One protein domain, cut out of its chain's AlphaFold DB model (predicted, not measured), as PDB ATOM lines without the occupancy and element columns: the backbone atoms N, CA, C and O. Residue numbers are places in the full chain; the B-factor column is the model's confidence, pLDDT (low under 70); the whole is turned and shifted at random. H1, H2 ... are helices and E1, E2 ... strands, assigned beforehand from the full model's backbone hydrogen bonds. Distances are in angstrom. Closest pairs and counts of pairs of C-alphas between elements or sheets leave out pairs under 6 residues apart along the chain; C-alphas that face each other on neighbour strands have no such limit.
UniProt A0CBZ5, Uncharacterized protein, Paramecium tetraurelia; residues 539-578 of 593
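Overview. This is residues 539 to 578 of the 593 residues of an uncharacterized protein of Paramecium tetraurelia (UniProt A0CBZ5). What shape appears? There is little regular structure: strand hairpin E1 and E2, then a long link, residues 554 to 565, folding back to helix H1 near E1. How compact? The class is mixed, with 14 of 40 printed residues in named elements. It is loose, radius of gyration of the C-alphas 11.6 A, spanning 38 by 16 by 12 A.

Arrangement. Which strands pair? E1, residues 539 to 542, and E2, residues 549 to 553, form an antiparallel hairpin; N 539 and O 552, at 2.8 A, are within hydrogen-bond range. Where is H1? The closest C-alphas of E1 and H1, residues 566 to 570, are Phe 539 and Cys 568, 6.4 A apart. In H1 every O i to N i+4 pair is within range.

Along the chain. Where does E1 begin? C-alpha 539 is at (-41.169, 0.617, 5.388). Where does H1 end? C-alpha 570 is at (-42.164, 0.651, -3.990).

Size, cuts and confidence. Any cut? The printed part has no cut. Low confidence? Residues 558 to 564 are under pLDDT 70.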
ATOM      1  N   PHE A 539     -40.915   2.044   5.583       88.44
ATOM      2  CA  PHE A 539     -41.169   0.617   5.388       88.44
ATOM      3  C   PHE A 539     -41.671  -0.026   6.686       88.44
ATOM      4  O   PHE A 539     -41.421   0.472   7.784       88.44
ATOM      5  N   MET A 540     -42.399  -1.129   6.548       87.88
ATOM      6  CA  MET A 540     -42.973  -1.892   7.650       87.88
ATOM      7  C   MET A 540     -41.976  -2.950   8.113       87.88
ATOM      8  O   MET A 540     -41.591  -3.824   7.336       87.88
ATOM      9  N   LEU A 541     -41.591  -2.894   9.384       87.50
ATOM     10  CA  LEU A 541     -40.825  -3.940  10.050       87.50
ATOM     11  C   LEU A 541     -41.750  -4.670  11.038       87.50
ATOM     12  O   LEU A 541     -42.317  -4.006  11.900       87.50
ATOM     13  N   PRO A 542     -41.956  -5.994  10.934       86.62
ATOM     14  CA  PRO A 542     -42.763  -6.722  11.909       86.62
ATOM     15  C   PRO A 542     -42.125  -6.649  13.301       86.62
ATOM     16  O   PRO A 542     -40.904  -6.756  13.421       86.62
ATOM     17  N   ASP A 543     -42.946  -6.505  14.343       84.31
ATOM     18  CA  ASP A 543     -42.484  -6.642  15.724       84.31
ATOM     19  C   ASP A 543     -42.009  -8.080  16.008       84.31
ATOM     20  O   ASP A 543     -42.332  -9.018  15.275       84.31
ATOM     21  N   GLU A 544     -41.238  -8.290  17.081       80.00
ATOM     22  CA  GLU A 544     -40.663  -9.609  17.425       80.00
ATOM     23  C   GLU A 544     -41.720 -10.719  17.614       80.00
ATOM     24  O   GLU A 544     -41.395 -11.906  17.600       80.00
ATOM     25  N   ILE A 545     -42.991 -10.340  17.778       78.19
ATOM     26  CA  ILE A 545     -44.134 -11.231  18.007       78.19
ATOM     27  C   ILE A 545     -44.936 -11.457  16.699       78.19
ATOM     28  O   ILE A 545     -45.823 -12.308  16.653       78.19
ATOM     29  N   GLY A 546     -44.606 -10.747  15.611       73.81
ATOM     30  CA  GLY A 546     -45.231 -10.851  14.287       73.81
ATOM     31  C   GLY A 546     -46.682 -10.362  14.227       73.81
ATOM     32  O   GLY A 546     -47.406 -10.698  13.289       73.81
ATOM     33  N   SER A 547     -47.129  -9.615  15.239       72.94
ATOM     34  CA  SER A 547     -48.531  -9.217  15.423       72.94
ATOM     35  C   SER A 547     -48.790  -7.741  15.109       72.94
ATOM     36  O   SER A 547     -49.915  -7.382  14.754       72.94
ATOM     37  N   ASN A 548     -47.753  -6.902  15.170       82.38
ATOM     38  CA  ASN A 548     -47.776  -5.507  14.734       82.38
ATOM     39  C   ASN A 548     -46.585  -5.192  13.822       82.38
ATOM     40  O   ASN A 548     -45.691  -6.010  13.626       82.38
ATOM     41  N   TYR A 549     -46.599  -3.989  13.252       84.25
ATOM     42  CA  TYR A 549     -45.523  -3.475  12.415       84.25
ATOM     43  C   TYR A 549     -45.080  -2.110  12.933       84.25
ATOM     44  O   TYR A 549     -45.925  -1.246  13.176       84.25
ATOM     45  N   ASP A 550     -43.772  -1.917  13.025       88.94
ATOM     46  CA  ASP A 550     -43.140  -0.620  13.214       88.94
ATOM     47  C   ASP A 550     -42.882   0.031  11.852       88.94
ATOM     48  O   ASP A 550     -42.431  -0.614  10.903       88.94
ATOM     49  N   CYS A 551     -43.162   1.329  11.749       89.75
ATOM     50  CA  CYS A 551     -42.848   2.114  10.559       89.75
ATOM     51  C   CYS A 551     -41.446   2.708  10.706       89.75
ATOM     52  O   CYS A 551     -41.236   3.616  11.514       89.75
ATOM     53  N   LEU A 552     -40.494   2.229   9.911       89.06
ATOM     54  CA  LEU A 552     -39.123   2.731   9.902       89.06
ATOM     55  C   LEU A 552     -38.870   3.572   8.655       89.06
ATOM     56  O   LEU A 552     -39.280   3.205   7.559       89.06
ATOM     57  N   GLU A 553     -38.207   4.715   8.824       88.56
ATOM     58  CA  GLU A 553     -37.893   5.615   7.709       88.56
ATOM     59  C   GLU A 553     -36.987   4.887   6.706       88.56
ATOM     60  O   GLU A 553     -35.972   4.289   7.082       88.56
ATOM     61  N   CYS A 554     -37.344   4.938   5.424       85.25
ATOM     62  CA  CYS A 554     -36.497   4.422   4.360       85.25
ATOM     63  C   CYS A 554     -35.130   5.127   4.413       85.25
ATOM     64  O   CYS A 554     -35.085   6.361   4.491       85.25
ATOM     65  N   PRO A 555     -34.001   4.396   4.344       83.12
ATOM     66  CA  PRO A 555     -32.693   5.020   4.471       83.12
ATOM     67  C   PRO A 555     -32.481   6.106   3.411       83.12
ATOM     68  O   PRO A 555     -32.777   5.912   2.225       83.12
ATOM     69  N   SER A 556     -31.952   7.250   3.845       79.88
ATOM     70  CA  SER A 556     -31.689   8.412   2.997       79.88
ATOM     71  C   SER A 556     -30.298   8.998   3.258       79.88
ATOM     72  O   SER A 556     -29.806   9.036   4.391       79.88
ATOM     73  N   LEU A 557     -29.635   9.471   2.198       70.75
ATOM     74  CA  LEU A 557     -28.331  10.137   2.298       70.75
ATOM     75  C   LEU A 557     -28.535  11.631   2.589       70.75
ATOM     76  O   LEU A 557     -28.721  12.445   1.692       70.75
ATOM     77  N   LYS A 558     -28.484  12.010   3.871       59.34
ATOM     78  CA  LYS A 558     -28.899  13.342   4.362       59.34
ATOM     79  C   LYS A 558     -28.054  14.549   3.910       59.34
ATOM     80  O   LYS A 558     -28.389  15.667   4.288       59.34
ATOM     81  N   ARG A 559     -26.951  14.382   3.165       54.09
ATOM     82  CA  ARG A 559     -25.978  15.480   2.954       54.09
ATOM     83  C   ARG A 559     -26.074  16.239   1.632       54.09
ATOM     84  O   ARG A 559     -25.663  17.393   1.623       54.09
ATOM     85  N   THR A 560     -26.653  15.694   0.565       50.84
ATOM     86  CA  THR A 560     -26.767  16.413  -0.720       50.84
ATOM     87  C   THR A 560     -27.872  15.791  -1.567       50.84
ATOM     88  O   THR A 560     -27.674  14.702  -2.094       50.84
ATOM     89  N   THR A 561     -29.006  16.489  -1.711       53.78
ATOM     90  CA  THR A 561     -30.241  16.045  -2.402       53.78
ATOM     91  C   THR A 561     -30.882  14.794  -1.784       53.78
ATOM     92  O   THR A 561     -30.201  13.850  -1.408       53.78
ATOM     93  N   SER A 562     -32.202  14.802  -1.599       52.72
ATOM     94  CA  SER A 562     -32.973  13.737  -0.941       52.72
ATOM     95  C   SER A 562     -32.996  12.453  -1.779       52.72
ATOM     96  O   SER A 562     -33.999  12.125  -2.407       52.72
ATOM     97  N   ILE A 563     -31.875  11.738  -1.817       57.72
ATOM     98  CA  ILE A 563     -31.786  10.401  -2.390       57.72
ATOM     99  C   ILE A 563     -32.387   9.450  -1.356       57.72
ATOM    100  O   ILE A 563     -31.768   9.159  -0.326       57.72
ATOM    101  N   GLN A 564     -33.617   9.022  -1.621       63.81
ATOM    102  CA  GLN A 564     -34.293   7.959  -0.885       63.81
ATOM    103  C   GLN A 564     -34.097   6.630  -1.617       63.81
ATOM    104  O   GLN A 564     -34.030   6.591  -2.847       63.81
ATOM    105  N   CYS A 565     -33.995   5.536  -0.862       74.88
ATOM    106  CA  CYS A 565     -34.003   4.190  -1.429       74.88
ATOM    107  C   CYS A 565     -35.317   3.958  -2.189       74.88
ATOM    108  O   CYS A 565     -36.372   3.818  -1.574       74.88
ATOM    109  N   VAL A 566     -35.262   3.928  -3.520       73.19
ATOM    110  CA  VAL A 566     -36.463   3.844  -4.365       73.19
ATOM    111  C   VAL A 566     -37.180   2.506  -4.183       73.19
ATOM    112  O   VAL A 566     -38.405   2.466  -4.094       73.19
ATOM    113  N   ASP A 567     -36.425   1.424  -4.016       74.81
ATOM    114  CA  ASP A 567     -36.987   0.090  -3.785       74.81
ATOM    115  C   ASP A 567     -37.736   0.003  -2.447       74.81
ATOM    116  O   ASP A 567     -38.730  -0.711  -2.334       74.81
ATOM    117  N   CYS A 568     -37.315   0.788  -1.450       79.69
ATOM    118  CA  CYS A 568     -38.003   0.892  -0.164       79.69
ATOM    119  C   CYS A 568     -39.371   1.584  -0.291       79.69
ATOM    120  O   CYS A 568     -40.308   1.221   0.413       79.69
ATOM    121  N   LEU A 569     -39.512   2.534  -1.227       78.19
ATOM    122  CA  LEU A 569     -40.778   3.227  -1.496       78.19
ATOM    123  C   LEU A 569     -41.778   2.348  -2.256       78.19
ATOM    124  O   LEU A 569     -42.976   2.430  -2.003       78.19
ATOM    125  N   PHE A 570     -41.299   1.518  -3.184       78.12
ATOM    126  CA  PHE A 570     -42.164   0.651  -3.990       78.12
ATOM    127  C   PHE A 570     -42.536  -0.658  -3.291       78.12
ATOM    128  O   PHE A 570     -43.593  -1.219  -3.577       78.12
ATOM    129  N   TYR A 571     -41.703  -1.135  -2.362       82.31
ATOM    130  CA  TYR A 571     -41.910  -2.408  -1.669       82.31
ATOM    131  C   TYR A 571     -41.811  -2.282  -0.137       82.31
ATOM    132  O   TYR A 571     -41.078  -3.044   0.504       82.31
ATOM    133  N   PRO A 572     -42.575  -1.371   0.500       82.06
ATOM    134  CA  PRO A 572     -42.427  -1.059   1.923       82.06
ATOM    135  C   PRO A 572     -42.724  -2.248   2.852       82.06
ATOM    136  O   PRO A 572     -42.267  -2.262   3.987       82.06
ATOM    137  N   LYS A 573     -43.457  -3.273   2.399       84.19
ATOM    138  CA  LYS A 573     -43.784  -4.462   3.212       84.19
ATOM    139  C   LYS A 573     -42.694  -5.524   3.242       84.19
ATOM    140  O   LYS A 573     -42.693  -6.356   4.138       84.19
ATOM    141  N   THR A 574     -41.820  -5.555   2.243       85.56
ATOM    142  CA  THR A 574     -40.888  -6.675   2.040       85.56
ATOM    143  C   THR A 574     -39.438  -6.233   1.941       85.56
ATOM    144  O   THR A 574     -38.550  -7.081   1.992       85.56
ATOM    145  N   TRP A 575     -39.171  -4.928   1.859       86.12
ATOM    146  CA  TRP A 575     -37.817  -4.400   1.705       86.12
ATOM    147  C   TRP A 575     -36.857  -4.860   2.816       86.12
ATOM    148  O   TRP A 575     -35.712  -5.203   2.531       86.12
ATOM    149  N   TYR A 576     -37.328  -4.973   4.065       84.88
ATOM    150  CA  TYR A 576     -36.500  -5.418   5.197       84.88
ATOM    151  C   TYR A 576     -35.957  -6.853   5.052       84.88
ATOM    152  O   TYR A 576     -34.952  -7.187   5.674       84.88
ATOM    153  N   LEU A 577     -36.599  -7.699   4.236       84.81
ATOM    154  CA  LEU A 577     -36.163  -9.077   3.991       84.81
ATOM    155  C   LEU A 577     -34.955  -9.146   3.050       84.81
ATOM    156  O   LEU A 577     -34.196 -10.110   3.098       84.81
ATOM    157  N   ASN A 578     -34.781  -8.144   2.185       82.00
ATOM    158  CA  ASN A 578     -33.662  -8.067   1.255       82.00
ATOM    159  C   ASN A 578     -33.314  -6.594   0.963       82.00
ATOM    160  O   ASN A 578     -33.704  -6.069  -0.085       82.00
TER     161      ASN A 578